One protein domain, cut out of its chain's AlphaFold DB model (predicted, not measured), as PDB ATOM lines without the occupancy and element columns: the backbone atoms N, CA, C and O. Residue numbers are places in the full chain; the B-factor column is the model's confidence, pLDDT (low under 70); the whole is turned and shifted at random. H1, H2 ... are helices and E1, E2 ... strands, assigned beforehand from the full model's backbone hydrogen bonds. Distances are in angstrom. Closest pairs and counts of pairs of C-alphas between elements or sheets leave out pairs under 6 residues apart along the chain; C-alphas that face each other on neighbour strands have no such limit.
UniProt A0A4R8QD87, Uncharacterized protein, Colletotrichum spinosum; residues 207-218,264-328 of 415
ATOM      1  N   PRO A 207     456.210 406.186 472.654       74.62
ATOM      2  CA  PRO A 207     455.850 407.159 473.680       74.62
ATOM      3  C   PRO A 207     456.869 408.308 473.762       74.62
ATOM      4  O   PRO A 207     457.999 408.178 473.276       74.62
ATOM      5  N   PRO A 208     456.535 409.422 474.437       73.56
ATOM      6  CA  PRO A 208     457.513 410.445 474.784       73.56
ATOM      7  C   PRO A 208     458.750 409.832 475.458       73.56
ATOM      8  O   PRO A 208     458.633 408.900 476.256       73.56
ATOM      9  N   TYR A 209     459.932 410.370 475.146       75.12
ATOM     10  CA  TYR A 209     461.239 409.907 475.644       75.12
ATOM     11  C   TYR A 209     461.723 408.546 475.119       75.12
ATOM     12  O   TYR A 209     462.760 408.049 475.572       75.12
ATOM     13  N   TRP A 210     461.009 407.948 474.166       81.00
ATOM     14  CA  TRP A 210     461.463 406.756 473.460       81.00
ATOM     15  C   TRP A 210     462.033 407.104 472.084       81.00
ATOM     16  O   TRP A 210     461.490 407.938 471.361       81.00
ATOM     17  N   VAL A 211     463.125 406.439 471.713       81.56
ATOM     18  CA  VAL A 211     463.769 406.535 470.396       81.56
ATOM     19  C   VAL A 211     463.714 405.178 469.712       81.56
ATOM     20  O   VAL A 211     464.004 404.167 470.348       81.56
ATOM     21  N   ARG A 212     463.395 405.153 468.414       83.19
ATOM     22  CA  ARG A 212     463.551 403.959 467.574       83.19
ATOM     23  C   ARG A 212     464.944 403.986 466.945       83.19
ATOM     24  O   ARG A 212     465.210 404.843 466.106       83.19
ATOM     25  N   LEU A 213     465.813 403.062 467.336       83.81
ATOM     26  CA  LEU A 213     467.094 402.842 466.669       83.81
ATOM     27  C   LEU A 213     466.880 401.843 465.523       83.81
ATOM     28  O   LEU A 213     466.301 400.778 465.765       83.81
ATOM     29  N   PRO A 214     467.254 402.174 464.274       81.75
ATOM     30  CA  PRO A 214     467.205 401.214 463.181       81.75
ATOM     31  C   PRO A 214     468.247 400.110 463.369       81.75
ATOM     32  O   PRO A 214     469.247 400.328 464.059       81.75
ATOM     33  N   PRO A 215     468.033 398.941 462.743       80.25
ATOM     34  CA  PRO A 215     469.078 397.935 462.674       80.25
ATOM     35  C   PRO A 215     470.331 398.510 461.991       80.25
ATOM     36  O   PRO A 215     470.192 399.354 461.094       80.25
ATOM     37  N   PRO A 216     471.544 398.081 462.392       73.75
ATOM     38  CA  PRO A 216     472.762 398.403 461.662       73.75
ATOM     39  C   PRO A 216     472.577 398.061 460.183       73.75
ATOM     40  O   PRO A 216     472.102 396.979 459.834       73.75
ATOM     41  N   GLN A 217     472.924 399.005 459.306       63.56
ATOM     42  CA  GLN A 217     472.980 398.710 457.882       63.56
ATOM     43  C   GLN A 217     474.066 397.654 457.693       63.56
ATOM     44  O   GLN A 217     475.200 397.869 458.117       63.56
ATOM     45  N   VAL A 218     473.708 396.511 457.105       58.03
ATOM     46  CA  VAL A 218     474.683 395.506 456.680       58.03
ATOM     47  C   VAL A 218     475.501 396.168 455.576       58.03
ATOM     48  O   VAL A 218     475.086 396.212 454.421       58.03
ATOM     49  N   ARG A 264     466.631 394.106 463.602       76.44
ATOM     50  CA  ARG A 264     465.379 394.711 464.082       76.44
ATOM     51  C   ARG A 264     465.560 396.107 464.657       76.44
ATOM     52  O   ARG A 264     466.635 396.502 465.096       76.44
ATOM     53  N   HIS A 265     464.452 396.843 464.684       81.56
ATOM     54  CA  HIS A 265     464.371 398.111 465.391       81.56
ATOM     55  C   HIS A 265     464.389 397.886 466.906       81.56
ATOM     56  O   HIS A 265     463.692 397.010 467.428       81.56
ATOM     57  N   ILE A 266     465.153 398.715 467.613       84.56
ATOM     58  CA  ILE A 266     465.223 398.703 469.075       84.56
ATOM     59  C   ILE A 266     464.635 400.012 469.596       84.56
ATOM     60  O   ILE A 266     465.128 401.099 469.290       84.56
ATOM     61  N   ALA A 267     463.579 399.912 470.398       85.50
ATOM     62  CA  ALA A 267     462.978 401.038 471.092       85.50
ATOM     63  C   ALA A 267     463.727 401.288 472.411       85.50
ATOM     64  O   ALA A 267     463.763 400.428 473.289       85.50
ATOM     65  N   CYS A 268     464.324 402.467 472.563       85.50
ATOM     66  CA  CYS A 268     465.125 402.849 473.726       85.50
ATOM     67  C   CYS A 268     464.450 403.976 474.507       85.50
ATOM     68  O   CYS A 268     464.179 405.031 473.939       85.50
ATOM     69  N   LYS A 269     464.232 403.792 475.812       86.25
ATOM     70  CA  LYS A 269     463.740 404.828 476.728       86.25
ATOM     71  C   LYS A 269     464.912 405.566 477.367       86.25
ATOM     72  O   LYS A 269     465.674 404.964 478.129       86.25
ATOM     73  N   VAL A 270     465.014 406.868 477.124       85.50
ATOM     74  CA  VAL A 270     466.083 407.719 477.668       85.50
ATOM     75  C   VAL A 270     465.502 408.719 478.667       85.50
ATOM     76  O   VAL A 270     464.467 409.330 478.427       85.50
ATOM     77  N   SER A 271     466.160 408.896 479.808       84.00
ATOM     78  CA  SER A 271     465.807 409.902 480.821       84.00
ATOM     79  C   SER A 271     466.970 410.839 481.106       84.00
ATOM     80  O   SER A 271     468.044 410.671 480.539       84.00
ATOM     81  N   SER A 272     466.797 411.768 482.051       81.25
ATOM     82  CA  SER A 272     467.878 412.615 482.569       81.25
ATOM     83  C   SER A 272     469.102 411.834 483.068       81.25
ATOM     84  O   SER A 272     470.209 412.357 483.007       81.25
ATOM     85  N   HIS A 273     468.929 410.580 483.501       82.25
ATOM     86  CA  HIS A 273     470.004 409.708 483.991       82.25
ATOM     87  C   HIS A 273     470.573 408.769 482.906       82.25
ATOM     88  O   HIS A 273     471.330 407.851 483.214       82.25
ATOM     89  N   GLY A 274     470.199 408.966 481.637       84.69
ATOM     90  CA  GLY A 274     470.596 408.116 480.512       84.69
ATOM     91  C   GLY A 274     469.574 407.022 480.184       84.69
ATOM     92  O   GLY A 274     468.370 407.190 480.403       84.69
ATOM     93  N   LEU A 275     470.050 405.910 479.613       86.69
ATOM     94  CA  LEU A 275     469.219 404.793 479.148       86.69
ATOM     95  C   LEU A 275     468.568 404.041 480.326       86.69
ATOM     96  O   LEU A 275     469.262 403.486 481.178       86.69
ATOM     97  N   ILE A 276     467.231 403.993 480.355       87.12
ATOM     98  CA  ILE A 276     466.450 403.271 481.381       87.12
ATOM     99  C   ILE A 276     466.054 401.875 480.910       87.12
ATOM    100  O   ILE A 276     466.052 400.942 481.709       87.12
ATOM    101  N   SER A 277     465.652 401.751 479.647       85.75
ATOM    102  CA  SER A 277     465.118 400.511 479.085       85.75
ATOM    103  C   SER A 277     465.394 400.453 477.590       85.75
ATOM    104  O   SER A 277     465.359 401.485 476.919       85.75
ATOM    105  N   ALA A 278     465.622 399.253 477.072       84.69
ATOM    106  CA  ALA A 278     465.672 398.977 475.646       84.69
ATOM    107  C   ALA A 278     464.823 397.739 475.359       84.69
ATOM    108  O   ALA A 278     464.923 396.739 476.071       84.69
ATOM    109  N   MET A 279     463.964 397.814 474.349       84.12
ATOM    110  CA  MET A 279     463.057 396.740 473.964       84.12
ATOM    111  C   MET A 279     463.142 396.521 472.452       84.12
ATOM    112  O   MET A 279     463.016 397.485 471.694       84.12
ATOM    113  N   PRO A 280     463.344 395.281 471.987       78.31
ATOM    114  CA  PRO A 280     463.206 394.953 470.576       78.31
ATOM    115  C   PRO A 280     461.733 395.066 470.178       78.31
ATOM    116  O   PRO A 280     460.840 394.642 470.914       78.31
ATOM    117  N   GLU A 281     461.462 395.643 469.015       71.31
ATOM    118  CA  GLU A 281     460.092 395.792 468.534       71.31
ATOM    119  C   GLU A 281     459.597 394.470 467.924       71.31
ATOM    120  O   GLU A 281     459.965 394.100 466.808       71.31
ATOM    121  N   TYR A 282     458.787 393.725 468.684       67.81
ATOM    122  CA  TYR A 282     458.118 392.502 468.232       67.81
ATOM    123  C   TYR A 282     456.661 392.812 467.876       67.81
ATOM    124  O   TYR A 282     455.932 393.357 468.699       67.81
ATOM    125  N   ARG A 283     456.216 392.434 466.668       56.12
ATOM    126  CA  ARG A 283     454.808 392.597 466.250       56.12
ATOM    127  C   ARG A 283     453.847 391.606 466.919       56.12
ATOM    128  O   ARG A 283     452.691 391.949 467.112       56.12
ATOM    129  N   ASP A 284     454.338 390.431 467.326       53.78
ATOM    130  CA  ASP A 284     453.470 389.299 467.700       53.78
ATOM    131  C   ASP A 284     453.680 388.761 469.129       53.78
ATOM    132  O   ASP A 284     453.025 387.798 469.530       53.78
ATOM    133  N   ARG A 285     454.612 389.321 469.914       56.28
ATOM    134  CA  ARG A 285     454.909 388.853 471.281       56.28
ATOM    135  C   ARG A 285     455.273 390.006 472.215       56.28
ATOM    136  O   ARG A 285     455.894 390.960 471.748       56.28
ATOM    137  N   PRO A 286     454.966 389.898 473.523       57.91
ATOM    138  CA  PRO A 286     455.463 390.849 474.508       57.91
ATOM    139  C   PRO A 286     456.994 390.841 474.470       57.91
ATOM    140  O   PRO A 286     457.629 389.798 474.633       57.91
ATOM    141  N   SER A 287     457.582 391.999 474.178       64.75
ATOM    142  CA  SER A 287     459.023 392.156 474.053       64.75
ATOM    143  C   SER A 287     459.676 392.157 475.433       64.75
ATOM    144  O   SER A 287     459.390 392.994 476.287       64.75
ATOM    145  N   THR A 288     460.581 391.208 475.665       70.19
ATOM    146  CA  THR A 288     461.413 391.214 476.871       70.19
ATOM    147  C   THR A 288     462.445 392.334 476.762       70.19
ATOM    148  O   THR A 288     463.064 392.516 475.711       70.19
ATOM    149  N   SER A 289     462.646 393.095 477.838       79.62
ATOM    150  CA  SER A 289     463.669 394.143 477.881       79.62
ATOM    151  C   SER A 289     465.075 393.562 477.701       79.62
ATOM    152  O   SER A 289     465.407 392.549 478.319       79.62
ATOM    153  N   LEU A 290     465.914 394.234 476.913       82.56
ATOM    154  CA  LEU A 290     467.327 393.893 476.748       82.56
ATOM    155  C   LEU A 290     468.121 394.218 478.017       82.56
ATOM    156  O   LEU A 290     467.783 395.130 478.774       82.56
ATOM    157  N   TYR A 291     469.222 393.497 478.221       83.56
ATOM    158  CA  TYR A 291     470.187 393.813 479.269       83.56
ATOM    159  C   TYR A 291     470.964 395.083 478.902       83.56
ATOM    160  O   TYR A 291     471.688 395.105 477.912       83.56
ATOM    161  N   ILE A 292     470.828 396.143 479.700       87.00
ATOM    162  CA  ILE A 292     471.372 397.482 479.391       87.00
ATOM    163  C   ILE A 292     472.435 397.975 480.379       87.00
ATOM    164  O   ILE A 292     472.926 399.094 480.252       87.00
ATOM    165  N   ASP A 293     472.794 397.184 481.391       84.50
ATOM    166  CA  ASP A 293     473.633 397.653 482.504       84.50
ATOM    167  C   ASP A 293     475.043 398.091 482.086       84.50
ATOM    168  O   ASP A 293     475.639 398.938 482.752       84.50
ATOM    169  N   HIS A 294     475.541 397.560 480.969       83.25
ATOM    170  CA  HIS A 294     476.817 397.924 480.354       83.25
ATOM    171  C   HIS A 294     476.793 399.303 479.662       83.25
ATOM    172  O   HIS A 294     477.843 399.907 479.469       83.25
ATOM    173  N   VAL A 295     475.603 399.821 479.339       85.12
ATOM    174  CA  VAL A 295     475.386 401.119 478.668       85.12
ATOM    175  C   VAL A 295     474.761 402.151 479.616       85.12
ATOM    176  O   VAL A 295     474.440 403.273 479.226       85.12
ATOM    177  N   ARG A 296     474.568 401.805 480.893       86.19
ATOM    178  CA  ARG A 296     474.120 402.771 481.901       86.19
ATOM    179  C   ARG A 296     475.242 403.747 482.239       86.19
ATOM    180  O   ARG A 296     476.418 403.389 482.250       86.19
ATOM    181  N   ILE A 297     474.869 404.986 482.552       85.25
ATOM    182  CA  ILE A 297     475.818 406.003 483.008       85.25
ATOM    183  C   ILE A 297     476.362 405.565 484.373       85.25
ATOM    184  O   ILE A 297     475.607 405.431 485.336       85.25
ATOM    185  N   ARG A 298     477.672 405.316 484.448       84.94
ATOM    186  CA  ARG A 298     478.384 404.923 485.670       84.94
ATOM    187  C   ARG A 298     479.603 405.825 485.863       84.94
ATOM    188  O   ARG A 298     480.252 406.172 484.875       84.94
ATOM    189  N   PRO A 299     479.957 406.188 487.108       79.50
ATOM    190  CA  PRO A 299     481.204 406.896 487.363       79.50
ATOM    191  C   PRO A 299     482.385 406.026 486.902       79.50
ATOM    192  O   PRO A 299     482.466 404.853 487.258       79.50
ATOM    193  N   GLY A 300     483.266 406.588 486.070       78.88
ATOM    194  CA  GLY A 300     484.425 405.886 485.502       78.88
ATOM    195  C   GLY A 300     484.226 405.284 484.105       78.88
ATOM    196  O   GLY A 300     485.204 404.834 483.521       78.88
ATOM    197  N   SER A 301     483.014 405.311 483.532       83.69
ATOM    198  CA  SER A 301     482.776 404.916 482.134       83.69
ATOM    199  C   SER A 301     481.990 405.985 481.377       83.69
ATOM    200  O   SER A 301     480.904 406.392 481.788       83.69
ATOM    201  N   SER A 302     482.528 406.427 480.241       83.81
ATOM    202  CA  SER A 302     481.883 407.405 479.359       83.81
ATOM    203  C   SER A 302     480.914 406.762 478.360       83.81
ATOM    204  O   SER A 302     480.106 407.475 477.763       83.81
ATOM    205  N   ALA A 303     480.943 405.434 478.199       85.00
ATOM    206  CA  ALA A 303     480.183 404.718 477.170       85.00
ATOM    207  C   ALA A 303     478.672 404.989 477.258       85.00
ATOM    208  O   ALA A 303     478.031 405.289 476.251       85.00
ATOM    209  N   GLY A 304     478.108 404.970 478.470       86.38
ATOM    210  CA  GLY A 304     476.686 405.250 478.670       86.38
ATOM    211  C   GLY A 304     476.292 406.696 478.364       86.38
ATOM    212  O   GLY A 304     475.203 406.942 477.847       86.38
ATOM    213  N   ILE A 305     477.189 407.655 478.626       87.69
ATOM    214  CA  ILE A 305     476.964 409.076 478.320       87.69
ATOM    215  C   ILE A 305     476.964 409.273 476.803       87.69
ATOM    216  O   ILE A 305     476.064 409.922 476.265       87.69
ATOM    217  N   TRP A 306     477.935 408.679 476.104       88.19
ATOM    218  CA  TRP A 306     478.016 408.712 474.645       88.19
ATOM    219  C   TRP A 306     476.799 408.065 473.990       88.19
ATOM    220  O   TRP A 306     476.171 408.694 473.141       88.19
ATOM    221  N   PHE A 307     476.409 406.865 474.426       88.81
ATOM    222  CA  PHE A 307     475.247 406.173 473.875       88.81
ATOM    223  C   PHE A 307     473.950 406.954 474.095       88.81
ATOM    224  O   PHE A 307     473.207 407.177 473.144       88.81
ATOM    225  N   ALA A 308     473.681 407.417 475.323       88.62
ATOM    226  CA  ALA A 308     472.478 408.200 475.608       88.62
ATOM    227  C   ALA A 308     472.439 409.493 474.780       88.62
ATOM    228  O   ALA A 308     471.381 409.868 474.273       88.62
ATOM    229  N   SER A 309     473.590 410.144 474.592       87.94
ATOM    230  CA  SER A 309     473.705 411.366 473.791       87.94
ATOM    231  C   SER A 309     473.501 411.109 472.302       87.94
ATOM    232  O   SER A 309     472.741 411.839 471.674       87.94
ATOM    233  N   ALA A 310     474.106 410.054 471.750       86.56
ATOM    234  CA  ALA A 310     473.942 409.659 470.354       86.56
ATOM    235  C   ALA A 310     472.508 409.197 470.057       86.56
ATOM    236  O   ALA A 310     471.900 409.669 469.100       86.56
ATOM    237  N   ALA A 311     471.931 408.343 470.908       85.94
ATOM    238  CA  ALA A 311     470.551 407.884 470.773       85.94
ATOM    239  C   ALA A 311     469.563 409.055 470.851       85.94
ATOM    240  O   ALA A 311     468.650 409.148 470.033       85.94
ATOM    241  N   THR A 312     469.773 409.987 471.789       84.81
ATOM    242  CA  THR A 312     468.941 411.194 471.893       84.81
ATOM    243  C   THR A 312     469.101 412.071 470.657       84.81
ATOM    244  O   THR A 312     468.092 412.431 470.070       84.81
ATOM    245  N   ALA A 313     470.332 412.355 470.215       82.44
ATOM    246  CA  ALA A 313     470.600 413.161 469.021       82.44
ATOM    247  C   ALA A 313     469.966 412.563 467.753       82.44
ATOM    248  O   ALA A 313     469.416 413.291 466.930       82.44
ATOM    249  N   TYR A 314     470.003 411.235 467.627       80.00
ATOM    250  CA  TYR A 314     469.375 410.498 466.534       80.00
ATOM    251  C   TYR A 314     467.840 410.590 466.578       80.00
ATOM    252  O   TYR A 314     467.192 410.776 465.551       80.00
ATOM    253  N   GLY A 315     467.248 410.487 467.773       73.31
ATOM    254  CA  GLY A 315     465.800 410.581 467.976       73.31
ATOM    255  C   GLY A 315     465.244 412.008 467.963       73.31
ATOM    256  O   GLY A 315     464.057 412.212 467.691       73.31
ATOM    257  N   THR A 316     466.075 413.012 468.248       69.62
ATOM    258  CA  THR A 316     465.683 414.421 468.236       69.62
ATOM    259  C   THR A 316     465.602 414.943 466.806       69.62
ATOM    260  O   THR A 316     466.595 415.380 466.233       69.62
ATOM    261  N   SER A 317     464.398 414.978 466.233       59.59
ATOM    262  CA  SER A 317     464.134 415.876 465.101       59.59
ATOM    263  C   SER A 317     463.892 417.304 465.606       59.59
ATOM    264  O   SER A 317     463.527 417.510 466.771       59.59
ATOM    265  N   SER A 318     464.022 418.296 464.720       51.12
ATOM    266  CA  SER A 318     463.830 419.736 464.987       51.12
ATOM    267  C   SER A 318     462.475 420.127 465.604       51.12
ATOM    268  O   SER A 318     462.277 421.283 465.967       51.12
ATOM    269  N   ARG A 319     461.539 419.179 465.754       49.03
ATOM    270  CA  ARG A 319     460.204 419.367 466.344       49.03
ATOM    271  C   ARG A 319     460.066 418.866 467.789       49.03
ATOM    272  O   ARG A 319     459.009 419.048 468.384       49.03
ATOM    273  N   THR A 320     461.084 418.224 468.367       56.09
ATOM    274  CA  THR A 320     460.979 417.600 469.703       56.09
ATOM    275  C   THR A 320     461.655 418.448 470.788       56.09
ATOM    276  O   THR A 320     462.862 418.390 470.976       56.09
ATOM    277  N   ILE A 321     460.868 419.270 471.497       53.88
ATOM    278  CA  ILE A 321     461.359 420.238 472.508       53.88
ATOM    279  C   ILE A 321     461.387 419.644 473.934       53.88
ATOM    280  O   ILE A 321     462.068 420.165 474.814       53.88
ATOM    281  N   LEU A 322     460.675 418.539 474.179       58.66
ATOM    282  CA  LEU A 322     460.466 417.967 475.515       58.66
ATOM    283  C   LEU A 322     461.325 416.720 475.760       58.66
ATOM    284  O   LEU A 322     460.797 415.663 476.077       58.66
ATOM    285  N   TRP A 323     462.645 416.818 475.592       68.12
ATOM    286  CA  TRP A 323     463.560 415.757 476.025       68.12
ATOM    287  C   TRP A 323     464.047 416.024 477.448       68.12
ATOM    288  O   TRP A 323     464.543 417.106 477.750       68.12
ATOM    289  N   ASN A 324     463.933 415.019 478.317       74.62
ATOM    290  CA  ASN A 324     464.440 415.100 479.692       74.62
ATOM    291  C   ASN A 324     465.968 414.972 479.770       74.62
ATOM    292  O   ASN A 324     466.567 415.362 480.770       74.62
ATOM    293  N   TYR A 325     466.601 414.406 478.741       82.19
ATOM    294  CA  TYR A 325     468.048 414.246 478.681       82.19
ATOM    295  C   TYR A 325     468.693 415.446 477.988       82.19
ATOM    296  O   TYR A 325     468.367 415.764 476.844       82.19
ATOM    297  N   ARG A 326     469.631 416.097 478.680       83.38
ATOM    298  CA  ARG A 326     470.467 417.156 478.110       83.38
ATOM    299  C   ARG A 326     471.800 416.551 477.693       83.38
ATOM    300  O   ARG A 326     472.506 416.004 478.534       83.38
ATOM    301  N   ILE A 327     472.153 416.699 476.417       85.75
ATOM    302  CA  ILE A 327     473.479 416.313 475.927       85.75
ATOM    303  C   ILE A 327     474.526 417.188 476.644       85.75
ATOM    304  O   ILE A 327     474.389 418.415 476.604       85.75
ATOM    305  N   PRO A 328     475.535 416.594 477.310       88.12
ATOM    306  CA  PRO A 328     476.604 417.333 477.976       88.12
ATOM    307  C   PRO A 328     477.299 418.339 477.053       88.12
ATOM    308  O   PRO A 328     477.596 418.033 475.896       88.12
TER     309      PRO A 328
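Overview. This is residues 207 to 218 and 264 to 328 of the 415 residues of an uncharacterized protein of Colletotrichum spinosum (UniProt A0A4R8QD87). With little regular structure, this is a small three-stranded sheet with a helix across it, two layers with H1 on one face, and long loops around them. The 77 printed residues hold E1, E2, E3, then H1, with 30 residues in these elements, mixed in class. The sheet, order E1, E2, E3, is antiparallel. The whole is compact, radius of gyration of the C-alphas 12.6 A, spanning 37 by 32 by 26 A.

Arrangement. E1, residues 210 to 213, is antiparallel to E2, residues 266 to 271; N 211 and O 268, 2.8 A apart, are within hydrogen-bond range. E2 and E3, residues 274 to 280, form a hairpin; N 269 and O 277, 2.8 A apart, are within range. H1, residues 303 to 315, is on the sheet at a height of 7.3 A, across the strands, at 68 degrees to E2 on the local plane. It lies only just over E2, with 3 C-alphas falling on it. The closest C-alphas of E1 and H1 are Val 211 and Gly 315, 5.1 A. In H1 every O i to N i+4 pair is within range.

Along the chain. E1, 9.7 A long, begins at C-alpha 210 (461.463, 406.756, 473.460). E2 measures 16.2 A, E3 18.1 A and H1 18.0 A, first to last C-alpha. H1 ends at C-alpha 315 (465.800, 410.581, 467.976).

Size, cuts and confidence. Residues 219 to 263 are not printed; C-alphas 218 and 264 are 11.9 A apart. The link E3 to H1 is long, 22 residues. pLDDT is under 70 at residues 217 to 218, 282 to 287 and 316 to 323.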